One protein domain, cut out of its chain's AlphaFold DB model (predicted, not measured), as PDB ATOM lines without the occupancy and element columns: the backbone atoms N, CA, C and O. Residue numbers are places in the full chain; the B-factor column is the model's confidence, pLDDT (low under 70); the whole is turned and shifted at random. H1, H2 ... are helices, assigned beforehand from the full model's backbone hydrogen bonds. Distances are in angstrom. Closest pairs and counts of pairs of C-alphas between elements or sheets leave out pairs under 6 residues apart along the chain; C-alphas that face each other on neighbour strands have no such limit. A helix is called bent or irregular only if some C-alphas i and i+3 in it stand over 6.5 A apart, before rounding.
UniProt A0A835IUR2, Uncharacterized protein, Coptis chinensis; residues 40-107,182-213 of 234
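Overview. This is residues 40 to 107 and 182 to 213 of the 234 residues of an uncharacterized protein of Coptis chinensis (UniProt A0A835IUR2). Two pairs of helices make a loose, elongated body: a helical hairpin of H2 and H3 towards one end, and H1 and H4 crossing steeply towards the other. The short helices H5 and H6 lead back from H4 to the hairpin, where H6 packs on H2. The printed part has 100 residues with six named helices, H1 to H6 in chain order, and no named strand; the class is all helix. The radius of gyration of the C-alphas is 15.9 A, and the spans are 48 by 30 by 25 A.

Along the chain. H1, residues 43 to 54, begins at C-alpha 43 (-37.171, -43.630, -46.271) and is 16.7 A long. H2, residues 61 to 75, measures 20.3 A, and H3, residues 82 to 95, 21.7 A. H3 is irregular: C-alphas 92 and 95 are 7.5 A apart. H4, residues 183 to 198, measures 20.7 A, with a kink of 30 degrees near residue 192. H5 is residues 200 to 203, 5.8 A; H6, residues 207 to 210, 4.8 A, ends at C-alpha 210 (-22.064, -40.960, -53.098).

Arrangement. H1 touches H4 at a steep tilt of 57 degrees, the same way; their closest C-alphas, Leu 47 and Val 188, are 6.0 A apart. H3 touches H2 with residues 89 to 93 alone, at a shallow tilt of 19 degrees, opposite ways; the closest C-alphas, Val 66 and Lys 89, are 5.7 A apart. H6 touches H2, closest at the C-alphas of Met 68 and Pro 207, 5.4 A. H3 and H4 are apart. Every O i to N i+4 pair is within hydrogen-bond range in H2, 7 of 8 in H1, 9 of 10 in H3 and 10 of 12 in H4; H5 and H6 are too short for such a pair.

Size, cuts and confidence. The C-alphas farthest apart, Gly 105 and Phe 197, are 50.6 A apart. Residues 108 to 181 are not printed, and C-alphas 107 and 182 lie 40.5 A apart across this cut. Of the links printed whole, none is long. Residues 79 to 84, of which 82 to 84 belong to H3, stand free. The pLDDT is under 70 at residues 40 to 60, 97 to 105 and 182 to 186.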
ATOM      1  N   SER A  40     -32.876 -36.576 -42.036       32.12
ATOM      2  CA  SER A  40     -34.265 -36.977 -42.208       32.12
ATOM      3  C   SER A  40     -34.359 -38.000 -43.330       32.12
ATOM      4  O   SER A  40     -33.958 -37.680 -44.437       32.12
ATOM      5  N   ALA A  41     -34.974 -39.148 -43.040       37.06
ATOM      6  CA  ALA A  41     -35.389 -40.190 -43.980       37.06
ATOM      7  C   ALA A  41     -34.358 -41.281 -44.327       37.06
ATOM      8  O   ALA A  41     -33.804 -41.329 -45.422       37.06
ATOM      9  N   GLU A  42     -34.324 -42.327 -43.501       41.56
ATOM     10  CA  GLU A  42     -34.050 -43.679 -44.016       41.56
ATOM     11  C   GLU A  42     -35.109 -44.155 -45.033       41.56
ATOM     12  O   GLU A  42     -34.874 -45.088 -45.801       41.56
ATOM     13  N   ASN A  43     -36.236 -43.443 -45.158       39.91
ATOM     14  CA  ASN A  43     -37.171 -43.630 -46.271       39.91
ATOM     15  C   ASN A  43     -36.531 -43.292 -47.640       39.91
ATOM     16  O   ASN A  43     -36.977 -43.818 -48.657       39.91
ATOM     17  N   ASN A  44     -35.428 -42.524 -47.681       38.69
ATOM     18  CA  ASN A  44     -34.590 -42.378 -48.881       38.69
ATOM     19  C   ASN A  44     -33.506 -43.466 -49.002       38.69
ATOM     20  O   ASN A  44     -33.015 -43.729 -50.095       38.69
ATOM     21  N   VAL A  45     -33.180 -44.194 -47.933       40.34
ATOM     22  CA  VAL A  45     -32.232 -45.324 -47.974       40.34
ATOM     23  C   VAL A  45     -32.901 -46.577 -48.566       40.34
ATOM     24  O   VAL A  45     -32.297 -47.281 -49.380       40.34
ATOM     25  N   SER A  46     -34.197 -46.791 -48.287       39.53
ATOM     26  CA  SER A  46     -35.055 -47.745 -49.024       39.53
ATOM     27  C   SER A  46     -35.121 -47.410 -50.521       39.53
ATOM     28  O   SER A  46     -35.046 -48.296 -51.373       39.53
ATOM     29  N   LEU A  47     -35.181 -46.118 -50.852       41.09
ATOM     30  CA  LEU A  47     -35.209 -45.612 -52.222       41.09
ATOM     31  C   LEU A  47     -33.905 -45.911 -52.979       41.09
ATOM     32  O   LEU A  47     -33.955 -46.405 -54.104       41.09
ATOM     33  N   PHE A  48     -32.743 -45.694 -52.352       46.78
ATOM     34  CA  PHE A  48     -31.439 -46.042 -52.930       46.78
ATOM     35  C   PHE A  48     -31.245 -47.553 -53.077       46.78
ATOM     36  O   PHE A  48     -30.771 -47.992 -54.124       46.78
ATOM     37  N   SER A  49     -31.685 -48.356 -52.104       42.47
ATOM     38  CA  SER A  49     -31.703 -49.825 -52.210       42.47
ATOM     39  C   SER A  49     -32.602 -50.312 -53.360       42.47
ATOM     40  O   SER A  49     -32.239 -51.218 -54.111       42.47
ATOM     41  N   GLN A  50     -33.741 -49.655 -53.595       42.84
ATOM     42  CA  GLN A  50     -34.622 -49.963 -54.725       42.84
ATOM     43  C   GLN A  50     -34.058 -49.487 -56.081       42.84
ATOM     44  O   GLN A  50     -34.217 -50.192 -57.079       42.84
ATOM     45  N   ILE A  51     -33.326 -48.365 -56.135       45.66
ATOM     46  CA  ILE A  51     -32.556 -47.934 -57.324       45.66
ATOM     47  C   ILE A  51     -31.400 -48.903 -57.613       45.66
ATOM     48  O   ILE A  51     -31.156 -49.238 -58.774       45.66
ATOM     49  N   LEU A  52     -30.713 -49.384 -56.575       46.44
ATOM     50  CA  LEU A  52     -29.671 -50.414 -56.634       46.44
ATOM     51  C   LEU A  52     -30.217 -51.734 -57.197       46.44
ATOM     52  O   LEU A  52     -29.636 -52.291 -58.132       46.44
ATOM     53  N   LEU A  53     -31.382 -52.177 -56.707       44.62
ATOM     54  CA  LEU A  53     -32.106 -53.345 -57.221       44.62
ATOM     55  C   LEU A  53     -32.540 -53.157 -58.683       44.62
ATOM     56  O   LEU A  53     -32.389 -54.077 -59.489       44.62
ATOM     57  N   ALA A  54     -33.018 -51.965 -59.053       40.56
ATOM     58  CA  ALA A  54     -33.358 -51.627 -60.437       40.56
ATOM     59  C   ALA A  54     -32.121 -51.537 -61.358       40.56
ATOM     60  O   ALA A  54     -32.232 -51.787 -62.559       40.56
ATOM     61  N   SER A  55     -30.943 -51.233 -60.801       41.28
ATOM     62  CA  SER A  55     -29.668 -51.073 -61.522       41.28
ATOM     63  C   SER A  55     -28.770 -52.322 -61.489       41.28
ATOM     64  O   SER A  55     -27.623 -52.249 -61.921       41.28
ATOM     65  N   GLN A  56     -29.270 -53.468 -61.003       46.69
ATOM     66  CA  GLN A  56     -28.536 -54.745 -60.871       46.69
ATOM     67  C   GLN A  56     -27.287 -54.700 -59.964       46.69
ATOM     68  O   GLN A  56     -26.436 -55.588 -60.042       46.69
ATOM     69  N   HIS A  57     -27.174 -53.714 -59.073       51.38
ATOM     70  CA  HIS A  57     -26.073 -53.639 -58.113       51.38
ATOM     71  C   HIS A  57     -26.479 -54.260 -56.767       51.38
ATOM     72  O   HIS A  57     -27.322 -53.739 -56.047       51.38
ATOM     73  N   LEU A  58     -25.850 -55.392 -56.432       54.16
ATOM     74  CA  LEU A  58     -26.021 -56.160 -55.189       54.16
ATOM     75  C   LEU A  58     -25.086 -55.654 -54.076       54.16
ATOM     76  O   LEU A  58     -24.256 -56.408 -53.572       54.16
ATOM     77  N   ARG A  59     -25.166 -54.372 -53.721       63.38
ATOM     78  CA  ARG A  59     -24.434 -53.833 -52.566       63.38
ATOM     79  C   ARG A  59     -25.404 -53.412 -51.477       63.38
ATOM     80  O   ARG A  59     -26.412 -52.772 -51.771       63.38
ATOM     81  N   SER A  60     -25.084 -53.771 -50.237       69.69
ATOM     82  CA  SER A  60     -25.842 -53.310 -49.080       69.69
ATOM     83  C   SER A  60     -25.468 -51.860 -48.751       69.69
ATOM     84  O   SER A  60     -24.398 -51.368 -49.135       69.69
ATOM     85  N   HIS A  61     -26.361 -51.148 -48.069       71.12
ATOM     86  CA  HIS A  61     -26.086 -49.775 -47.642       71.12
ATOM     87  C   HIS A  61     -25.100 -49.764 -46.464       71.12
ATOM     88  O   HIS A  61     -24.340 -48.811 -46.299       71.12
ATOM     89  N   GLU A  62     -25.039 -50.856 -45.703       76.38
ATOM     90  CA  GLU A  62     -24.051 -51.098 -44.659       76.38
ATOM     91  C   GLU A  62     -22.631 -51.187 -45.244       76.38
ATOM     92  O   GLU A  62     -21.709 -50.588 -44.690       76.38
ATOM     93  N   ASP A  63     -22.454 -51.837 -46.404       80.00
ATOM     94  CA  ASP A  63     -21.157 -51.872 -47.102       80.00
ATOM     95  C   ASP A  63     -20.717 -50.465 -47.535       80.00
ATOM     96  O   ASP A  63     -19.561 -50.087 -47.360       80.00
ATOM     97  N   MET A  64     -21.635 -49.655 -48.083       79.06
ATOM     98  CA  MET A  64     -21.318 -48.264 -48.450       79.06
ATOM     99  C   MET A  64     -21.045 -47.389 -47.231       79.06
ATOM    100  O   MET A  64     -20.149 -46.555 -47.265       79.06
ATOM    101  N   SER A  65     -21.749 -47.614 -46.126       80.06
ATOM    102  CA  SER A  65     -21.489 -46.898 -44.874       80.06
ATOM    103  C   SER A  65     -20.064 -47.146 -44.375       80.06
ATOM    104  O   SER A  65     -19.404 -46.227 -43.893       80.06
ATOM    105  N   VAL A  66     -19.556 -48.371 -44.533       84.50
ATOM    106  CA  VAL A  66     -18.163 -48.708 -44.226       84.50
ATOM    107  C   VAL A  66     -17.179 -47.994 -45.157       84.50
ATOM    108  O   VAL A  66     -16.220 -47.399 -44.659       84.50
ATOM    109  N   ASP A  67     -17.428 -48.001 -46.467       84.31
ATOM    110  CA  ASP A  67     -16.570 -47.305 -47.436       84.31
ATOM    111  C   ASP A  67     -16.557 -45.784 -47.189       84.31
ATOM    112  O   ASP A  67     -15.507 -45.146 -47.262       84.31
ATOM    113  N   MET A  68     -17.707 -45.203 -46.834       83.38
ATOM    114  CA  MET A  68     -17.834 -43.789 -46.472       83.38
ATOM    115  C   MET A  68     -17.052 -43.435 -45.209       83.38
ATOM    116  O   MET A  68     -16.451 -42.365 -45.140       83.38
ATOM    117  N   VAL A  69     -17.037 -44.321 -44.208       85.25
ATOM    118  CA  VAL A  69     -16.223 -44.124 -43.000       85.25
ATOM    119  C   VAL A  69     -14.739 -44.052 -43.359       85.25
ATOM    120  O   VAL A  69     -14.048 -43.163 -42.863       85.25
ATOM    121  N   ASP A  70     -14.256 -44.943 -44.228       88.06
ATOM    122  CA  ASP A  70     -12.865 -44.910 -44.693       88.06
ATOM    123  C   ASP A  70     -12.581 -43.636 -45.508       88.06
ATOM    124  O   ASP A  70     -11.611 -42.934 -45.224       88.06
ATOM    125  N   TYR A  71     -13.483 -43.258 -46.418       85.62
ATOM    126  CA  TYR A  71     -13.375 -42.020 -47.195       85.62
ATOM    127  C   TYR A  71     -13.287 -40.762 -46.316       85.62
ATOM    128  O   TYR A  71     -12.408 -39.933 -46.527       85.62
ATOM    129  N   ILE A  72     -14.148 -40.623 -45.302       83.69
ATOM    130  CA  ILE A  72     -14.147 -39.467 -44.387       83.69
ATOM    131  C   ILE A  72     -12.830 -39.378 -43.610       83.69
ATOM    132  O   ILE A  72     -12.281 -38.287 -43.440       83.69
ATOM    133  N   VAL A  73     -12.330 -40.515 -43.120       87.06
ATOM    134  CA  VAL A  73     -11.067 -40.571 -42.372       87.06
ATOM    135  C   VAL A  73      -9.896 -40.166 -43.261       87.06
ATOM    136  O   VAL A  73      -9.074 -39.348 -42.838       87.06
ATOM    137  N   ASP A  74      -9.847 -40.694 -44.482       91.31
ATOM    138  CA  ASP A  74      -8.761 -40.445 -45.426       91.31
ATOM    139  C   ASP A  74      -8.781 -39.003 -45.954       91.31
ATOM    140  O   ASP A  74      -7.753 -38.321 -45.887       91.31
ATOM    141  N   GLU A  75      -9.941 -38.514 -46.405       88.75
ATOM    142  CA  GLU A  75     -10.122 -37.181 -47.005       88.75
ATOM    143  C   GLU A  75      -9.856 -36.054 -46.001       88.75
ATOM    144  O   GLU A  75      -9.253 -35.032 -46.332       88.75
ATOM    145  N   HIS A  76     -10.262 -36.238 -44.742       85.75
ATOM    146  CA  HIS A  76     -10.049 -35.243 -43.688       85.75
ATOM    147  C   HIS A  76      -8.814 -35.511 -42.822       85.75
ATOM    148  O   HIS A  76      -8.565 -34.760 -41.875       85.75
ATOM    149  N   HIS A  77      -8.031 -36.544 -43.146       89.75
ATOM    150  CA  HIS A  77      -6.825 -36.942 -42.414       89.75
ATOM    151  C   HIS A  77      -7.068 -37.076 -40.899       89.75
ATOM    152  O   HIS A  77      -6.305 -36.560 -40.075       89.75
ATOM    153  N   ILE A  78      -8.168 -37.736 -40.530       85.75
ATOM    154  CA  ILE A  78      -8.588 -37.884 -39.133       85.75
ATOM    155  C   ILE A  78      -7.674 -38.895 -38.438       85.75
ATOM    156  O   ILE A  78      -7.641 -40.072 -38.790       85.75
ATOM    157  N   ASP A  79      -6.966 -38.450 -37.400       90.56
ATOM    158  CA  ASP A  79      -6.156 -39.334 -36.558       90.56
ATOM    159  C   ASP A  79      -7.063 -40.169 -35.637       90.56
ATOM    160  O   ASP A  79      -7.542 -39.704 -34.598       90.56
ATOM    161  N   VAL A  80      -7.341 -41.406 -36.052       87.31
ATOM    162  CA  VAL A  80      -8.157 -42.372 -35.312       87.31
ATOM    163  C   VAL A  80      -7.415 -43.699 -35.160       87.31
ATOM    164  O   VAL A  80      -6.809 -44.218 -36.096       87.31
ATOM    165  N   ASP A  81      -7.491 -44.292 -33.966       91.44
ATOM    166  CA  ASP A  81      -6.914 -45.612 -33.720       91.44
ATOM    167  C   ASP A  81      -7.538 -46.661 -34.654       91.44
ATOM    168  O   ASP A  81      -8.755 -46.868 -34.666       91.44
ATOM    169  N   SER A  82      -6.686 -47.382 -35.386       89.62
ATOM    170  CA  SER A  82      -7.107 -48.436 -36.322       89.62
ATOM    171  C   SER A  82      -7.994 -49.509 -35.673       89.62
ATOM    172  O   SER A  82      -8.888 -50.060 -36.319       89.62
ATOM    173  N   GLY A  83      -7.790 -49.799 -34.383       87.06
ATOM    174  CA  GLY A  83      -8.601 -50.745 -33.625       87.06
ATOM    175  C   GLY A  83      -9.982 -50.206 -33.252       87.06
ATOM    176  O   GLY A  83     -10.919 -50.997 -33.130       87.06
ATOM    177  N   ILE A  84     -10.127 -48.893 -33.056       85.56
ATOM    178  CA  ILE A  84     -11.419 -48.215 -32.873       85.56
ATOM    179  C   ILE A  84     -12.161 -48.141 -34.207       85.56
ATOM    180  O   ILE A  84     -13.325 -48.533 -34.260       85.56
ATOM    181  N   LEU A  85     -11.480 -47.719 -35.276       85.94
ATOM    182  CA  LEU A  85     -12.053 -47.619 -36.619       85.94
ATOM    183  C   LEU A  85     -12.584 -48.974 -37.100       85.94
ATOM    184  O   LEU A  85     -13.724 -49.088 -37.546       85.94
ATOM    185  N   LYS A  86     -11.789 -50.035 -36.921       87.50
ATOM    186  CA  LYS A  86     -12.212 -51.400 -37.236       87.50
ATOM    187  C   LYS A  86     -13.464 -51.809 -36.454       87.50
ATOM    188  O   LYS A  86     -14.389 -52.343 -37.052       87.50
ATOM    189  N   ARG A  87     -13.517 -51.528 -35.148       85.06
ATOM    190  CA  ARG A  87     -14.682 -51.858 -34.311       85.06
ATOM    191  C   ARG A  87     -15.937 -51.092 -34.724       85.06
ATOM    192  O   ARG A  87     -17.014 -51.671 -34.722       85.06
ATOM    193  N   ALA A  88     -15.810 -49.822 -35.106       85.44
ATOM    194  CA  ALA A  88     -16.935 -49.046 -35.623       85.44
ATOM    195  C   ALA A  88     -17.507 -49.676 -36.906       85.44
ATOM    196  O   ALA A  88     -18.712 -49.892 -36.994       85.44
ATOM    197  N   LYS A  89     -16.639 -50.071 -37.847       85.50
ATOM    198  CA  LYS A  89     -17.046 -50.779 -39.072       85.50
ATOM    199  C   LYS A  89     -17.707 -52.132 -38.781       85.50
ATOM    200  O   LYS A  89     -18.726 -52.460 -39.377       85.50
ATOM    201  N   GLU A  90     -17.180 -52.894 -37.821       86.25
ATOM    202  CA  GLU A  90     -17.787 -54.160 -37.379       86.25
ATOM    203  C   GLU A  90     -19.173 -53.949 -36.731       86.25
ATOM    204  O   GLU A  90     -20.046 -54.799 -36.884       86.25
ATOM    205  N   MET A  91     -19.402 -52.825 -36.036       86.50
ATOM    206  CA  MET A  91     -20.718 -52.463 -35.486       86.50
ATOM    207  C   MET A  91     -21.736 -52.113 -36.573       86.50
ATOM    208  O   MET A  91     -22.886 -52.521 -36.453       86.50
ATOM    209  N   ILE A  92     -21.315 -51.406 -37.623       81.88
ATOM    210  CA  ILE A  92     -22.168 -51.069 -38.777       81.88
ATOM    211  C   ILE A  92     -22.612 -52.343 -39.507       81.88
ATOM    212  O   ILE A  92     -23.782 -52.505 -39.826       81.88
ATOM    213  N   LEU A  93     -21.693 -53.292 -39.706       83.19
ATOM    214  CA  LEU A  93     -21.968 -54.546 -40.414       83.19
ATOM    215  C   LEU A  93     -22.655 -55.619 -39.548       83.19
ATOM    216  O   LEU A  93     -22.878 -56.733 -40.023       83.19
ATOM    217  N   ALA A  94     -22.975 -55.340 -38.281       81.62
ATOM    218  CA  ALA A  94     -23.403 -56.370 -37.329       81.62
ATOM    219  C   ALA A  94     -24.757 -57.026 -37.660       81.62
ATOM    220  O   ALA A  94     -25.013 -58.152 -37.221       81.62
ATOM    221  N   SER A  95     -25.612 -56.345 -38.427       71.75
ATOM    222  CA  SER A  95     -26.891 -56.863 -38.928       71.75
ATOM    223  C   SER A  95     -26.811 -57.489 -40.323       71.75
ATOM    224  O   SER A  95     -27.794 -58.096 -40.746       71.75
ATOM    225  N   SER A  96     -25.680 -57.368 -41.031       71.06
ATOM    226  CA  SER A  96     -25.528 -57.890 -42.393       71.06
ATOM    227  C   SER A  96     -25.548 -59.423 -42.410       71.06
ATOM    228  O   SER A  96     -25.051 -60.079 -41.490       71.06
ATOM    229  N   GLU A  97     -26.097 -60.017 -43.479       56.28
ATOM    230  CA  GLU A  97     -26.131 -61.477 -43.687       56.28
ATOM    231  C   GLU A  97     -24.725 -62.102 -43.635       56.28
ATOM    232  O   GLU A  97     -24.555 -63.270 -43.268       56.28
ATOM    233  N   ILE A  98     -23.701 -61.298 -43.930       53.62
ATOM    234  CA  ILE A  98     -22.289 -61.622 -43.746       53.62
ATOM    235  C   ILE A  98     -21.915 -61.298 -42.295       53.62
ATOM    236  O   ILE A  98     -21.188 -60.347 -42.014       53.62
ATOM    237  N   ALA A  99     -22.434 -62.082 -41.350       52.91
ATOM    238  CA  ALA A  99     -22.097 -61.916 -39.941       52.91
ATOM    239  C   ALA A  99     -20.571 -62.005 -39.764       52.91
ATOM    240  O   ALA A  99     -19.970 -63.075 -39.914       52.91
ATOM    241  N   VAL A 100     -19.939 -60.870 -39.450       53.88
ATOM    242  CA  VAL A 100     -18.505 -60.814 -39.165       53.88
ATOM    243  C   VAL A 100     -18.235 -61.754 -37.984       53.88
ATOM    244  O   VAL A 100     -18.959 -61.686 -36.983       53.88
ATOM    245  N   PRO A 101     -17.230 -62.650 -38.059       53.09
ATOM    246  CA  PRO A 101     -16.883 -63.509 -36.941       53.09
ATOM    247  C   PRO A 101     -16.612 -62.634 -35.724       53.09
ATOM    248  O   PRO A 101     -15.647 -61.869 -35.705       53.09
ATOM    249  N   GLN A 102     -17.481 -62.731 -34.718       57.75
ATOM    250  CA  GLN A 102     -17.302 -61.969 -33.494       57.75
ATOM    251  C   GLN A 102     -15.933 -62.293 -32.927       57.75
ATOM    252  O   GLN A 102     -15.575 -63.461 -32.738       57.75
ATOM    253  N   ARG A 103     -15.146 -61.244 -32.696       61.00
ATOM    254  CA  ARG A 103     -13.813 -61.388 -32.130       61.00
ATOM    255  C   ARG A 103     -13.943 -62.124 -30.805       61.00
ATOM    256  O   ARG A 103     -14.759 -61.771 -29.955       61.00
ATOM    257  N   THR A 104     -13.138 -63.165 -30.633       56.59
ATOM    258  CA  THR A 104     -13.129 -63.972 -29.414       56.59
ATOM    259  C   THR A 104     -12.961 -63.069 -28.189       56.59
ATOM    260  O   THR A 104     -11.911 -62.446 -28.031       56.59
ATOM    261  N   GLY A 105     -13.983 -63.004 -27.333       67.56
ATOM    262  CA  GLY A 105     -13.964 -62.247 -26.076       67.56
ATOM    263  C   GLY A 105     -14.656 -60.880 -26.100       67.56
ATOM    264  O   GLY A 105     -14.775 -60.267 -25.037       67.56
ATOM    265  N   GLU A 106     -15.139 -60.401 -27.249       78.56
ATOM    266  CA  GLU A 106     -15.962 -59.188 -27.297       78.56
ATOM    267  C   GLU A 106     -17.434 -59.481 -26.977       78.56
ATOM    268  O   GLU A 106     -17.941 -60.569 -27.244       78.56
ATOM    269  N   LYS A 107     -18.111 -58.509 -26.352       84.75
ATOM    270  CA  LYS A 107     -19.496 -58.662 -25.895       84.75
ATOM    271  C   LYS A 107     -20.454 -58.307 -27.025       84.75
ATOM    272  O   LYS A 107     -20.514 -57.143 -27.428       84.75
ATOM    273  N   ALA A 182     -47.605 -45.661 -50.822       51.19
ATOM    274  CA  ALA A 182     -47.412 -45.847 -52.264       51.19
ATOM    275  C   ALA A 182     -46.463 -44.802 -52.896       51.19
ATOM    276  O   ALA A 182     -46.106 -44.920 -54.064       51.19
ATOM    277  N   ILE A 183     -46.069 -43.783 -52.125       59.56
ATOM    278  CA  ILE A 183     -45.208 -42.672 -52.532       59.56
ATOM    279  C   ILE A 183     -43.779 -43.155 -52.795       59.56
ATOM    280  O   ILE A 183     -43.181 -42.722 -53.775       59.56
ATOM    281  N   GLU A 184     -43.258 -44.086 -51.990       62.91
ATOM    282  CA  GLU A 184     -41.896 -44.612 -52.167       62.91
ATOM    283  C   GLU A 184     -41.719 -45.264 -53.543       62.91
ATOM    284  O   GLU A 184     -40.794 -44.925 -54.273       62.91
ATOM    285  N   LEU A 185     -42.663 -46.116 -53.956       59.62
ATOM    286  CA  LEU A 185     -42.618 -46.776 -55.267       59.62
ATOM    287  C   LEU A 185     -42.704 -45.772 -56.428       59.62
ATOM    288  O   LEU A 185     -42.003 -45.917 -57.427       59.62
ATOM    289  N   MET A 186     -43.528 -44.727 -56.290       66.75
ATOM    290  CA  MET A 186     -43.614 -43.661 -57.296       66.75
ATOM    291  C   MET A 186     -42.302 -42.880 -57.416       66.75
ATOM    292  O   MET A 186     -41.922 -42.472 -58.515       66.75
ATOM    293  N   LEU A 187     -41.616 -42.671 -56.294       70.25
ATOM    294  CA  LEU A 187     -40.344 -41.969 -56.260       70.25
ATOM    295  C   LEU A 187     -39.220 -42.819 -56.869       70.25
ATOM    296  O   LEU A 187     -38.410 -42.286 -57.628       70.25
ATOM    297  N   VAL A 188     -39.212 -44.137 -56.638       70.06
ATOM    298  CA  VAL A 188     -38.281 -45.059 -57.315       70.06
ATOM    299  C   VAL A 188     -38.478 -45.004 -58.821       70.06
ATOM    300  O   VAL A 188     -37.512 -44.804 -59.553       70.06
ATOM    301  N   ASP A 189     -39.721 -45.110 -59.295       70.06
ATOM    302  CA  ASP A 189     -40.028 -45.022 -60.726       70.06
ATOM    303  C   ASP A 189     -39.540 -43.700 -61.338       70.06
ATOM    304  O   ASP A 189     -39.043 -43.677 -62.471       70.06
ATOM    305  N   ALA A 190     -39.676 -42.591 -60.603       77.31
ATOM    306  CA  ALA A 190     -39.178 -41.289 -61.028       77.31
ATOM    307  C   ALA A 190     -37.644 -41.272 -61.126       77.31
ATOM    308  O   ALA A 190     -37.109 -40.854 -62.154       77.31
ATOM    309  N   LEU A 191     -36.936 -41.781 -60.115       75.19
ATOM    310  CA  LEU A 191     -35.471 -41.796 -60.092       75.19
ATOM    311  C   LEU A 191     -34.866 -42.781 -61.098       75.19
ATOM    312  O   LEU A 191     -33.849 -42.470 -61.714       75.19
ATOM    313  N   VAL A 192     -35.515 -43.918 -61.361       78.06
ATOM    314  CA  VAL A 192     -35.099 -44.855 -62.422       78.06
ATOM    315  C   VAL A 192     -35.170 -44.186 -63.795       78.06
ATOM    316  O   VAL A 192     -34.239 -44.310 -64.592       78.06
ATOM    317  N   LYS A 193     -36.235 -43.423 -64.074       80.88
ATOM    318  CA  LYS A 193     -36.327 -42.623 -65.309       80.88
ATOM    319  C   LYS A 193     -35.272 -41.517 -65.332       80.88
ATOM    320  O   LYS A 193     -34.639 -41.300 -66.370       80.88
ATOM    321  N   ALA A 194     -35.045 -40.876 -64.185       82.69
ATOM    322  CA  ALA A 194     -34.058 -39.816 -64.028       82.69
ATOM    323  C   ALA A 194     -32.615 -40.280 -64.230       82.69
ATOM    324  O   ALA A 194     -31.772 -39.515 -64.700       82.69
ATOM    325  N   ASN A 195     -32.338 -41.552 -63.944       81.94
ATOM    326  CA  ASN A 195     -31.004 -42.123 -64.051       81.94
ATOM    327  C   ASN A 195     -30.387 -41.949 -65.445       81.94
ATOM    328  O   ASN A 195     -29.188 -41.714 -65.562       81.94
ATOM    329  N   SER A 196     -31.210 -41.995 -66.498       82.19
ATOM    330  CA  SER A 196     -30.754 -41.828 -67.884       82.19
ATOM    331  C   SER A 196     -30.076 -40.480 -68.170       82.19
ATOM    332  O   SER A 196     -29.260 -40.406 -69.088       82.19
ATOM    333  N   PHE A 197     -30.379 -39.434 -67.392       82.69
ATOM    334  CA  PHE A 197     -29.825 -38.089 -67.581       82.69
ATOM    335  C   PHE A 197     -29.069 -37.542 -66.363       82.69
ATOM    336  O   PHE A 197     -28.155 -36.742 -66.548       82.69
ATOM    337  N   LEU A 198     -29.398 -37.970 -65.140       80.94
ATOM    338  CA  LEU A 198     -28.657 -37.601 -63.923       80.94
ATOM    339  C   LEU A 198     -27.507 -38.562 -63.602       80.94
ATOM    340  O   LEU A 198     -26.691 -38.251 -62.741       80.94
ATOM    341  N   ASN A 199     -27.437 -39.714 -64.277       82.75
ATOM    342  CA  ASN A 199     -26.396 -40.728 -64.093       82.75
ATOM    343  C   ASN A 199     -26.212 -41.172 -62.625       82.75
ATOM    344  O   ASN A 199     -25.102 -41.462 -62.176       82.75
ATOM    345  N   ILE A 200     -27.322 -41.238 -61.887       75.50
ATOM    346  CA  ILE A 200     -27.399 -41.527 -60.447       75.50
ATOM    347  C   ILE A 200     -26.632 -42.806 -60.104       75.50
ATOM    348  O   ILE A 200     -25.815 -42.816 -59.189       75.50
ATOM    349  N   SER A 201     -26.830 -43.869 -60.886       76.75
ATOM    350  CA  SER A 201     -26.217 -45.181 -60.666       76.75
ATOM    351  C   SER A 201     -24.690 -45.158 -60.696       76.75
ATOM    352  O   SER A 201     -24.061 -46.011 -60.074       76.75
ATOM    353  N   SER A 202     -24.081 -44.201 -61.402       80.31
ATOM    354  CA  SER A 202     -22.620 -44.106 -61.489       80.31
ATOM    355  C   SER A 202     -21.969 -43.633 -60.189       80.31
ATOM    356  O   SER A 202     -20.838 -44.016 -59.908       80.31
ATOM    357  N   HIS A 203     -22.696 -42.869 -59.374       79.69
ATOM    358  CA  HIS A 203     -22.202 -42.332 -58.106       79.69
ATOM    359  C   HIS A 203     -22.345 -43.343 -56.955       79.69
ATOM    360  O   HIS A 203     -21.749 -43.171 -55.899       79.69
ATOM    361  N   ILE A 204     -23.115 -44.424 -57.151       74.44
ATOM    362  CA  ILE A 204     -23.485 -45.358 -56.076       74.44
ATOM    363  C   ILE A 204     -22.303 -46.201 -55.569       74.44
ATOM    364  O   ILE A 204     -22.365 -46.738 -54.471       74.44
ATOM    365  N   ASN A 205     -21.228 -46.341 -56.347       76.44
ATOM    366  CA  ASN A 205     -20.074 -47.169 -55.971       76.44
ATOM    367  C   ASN A 205     -18.841 -46.356 -55.554       76.44
ATOM    368  O   ASN A 205     -17.821 -46.954 -55.221       76.44
ATOM    369  N   ASP A 206     -18.916 -45.025 -55.601       81.31
ATOM    370  CA  ASP A 206     -17.795 -44.137 -55.305       81.31
ATOM    371  C   ASP A 206     -18.145 -43.253 -54.101       81.31
ATOM    372  O   ASP A 206     -18.955 -42.340 -54.255       81.31
ATOM    373  N   PRO A 207     -17.541 -43.480 -52.921       79.31
ATOM    374  CA  PRO A 207     -17.771 -42.662 -51.731       79.31
ATOM    375  C   PRO A 207     -17.624 -41.154 -51.966       79.31
ATOM    376  O   PRO A 207     -18.363 -40.372 -51.374       79.31
ATOM    377  N   SER A 208     -16.727 -40.732 -52.865       83.56
ATOM    378  CA  SER A 208     -16.472 -39.313 -53.152       83.56
ATOM    379  C   SER A 208     -17.594 -38.626 -53.942       83.56
ATOM    380  O   SER A 208     -17.735 -37.399 -53.895       83.56
ATOM    381  N   GLU A 209     -18.433 -39.415 -54.614       82.06
ATOM    382  CA  GLU A 209     -19.627 -38.967 -55.333       82.06
ATOM    383  C   GLU A 209     -20.919 -39.330 -54.585       82.06
ATOM    384  O   GLU A 209     -21.905 -38.598 -54.672       82.06
ATOM    385  N   TYR A 210     -20.908 -40.417 -53.808       77.50
ATOM    386  CA  TYR A 210     -22.064 -40.960 -53.098       77.50
ATOM    387  C   TYR A 210     -22.683 -39.952 -52.131       77.50
ATOM    388  O   TYR A 210     -23.894 -39.758 -52.145       77.50
ATOM    389  N   TRP A 211     -21.868 -39.246 -51.341       77.25
ATOM    390  CA  TRP A 211     -22.366 -38.265 -50.364       77.25
ATOM    391  C   TRP A 211     -23.106 -37.077 -51.001       77.25
ATOM    392  O   TRP A 211     -23.844 -36.374 -50.315       77.25
ATOM    393  N   LYS A 212     -22.919 -36.841 -52.308       77.69
ATOM    394  CA  LYS A 212     -23.623 -35.789 -53.062       77.69
ATOM    395  C   LYS A 212     -25.044 -36.208 -53.447       77.69
ATOM    396  O   LYS A 212     -25.806 -35.386 -53.953       77.69
ATOM    397  N   LEU A 213     -25.385 -37.485 -53.275       73.19
ATOM    398  CA  LEU A 213     -26.708 -38.031 -53.529       73.19
ATOM    399  C   LEU A 213     -27.603 -37.792 -52.304       73.19
ATOM    400  O   LEU A 213     -27.745 -38.655 -51.443       73.19
TER     401      LEU A 213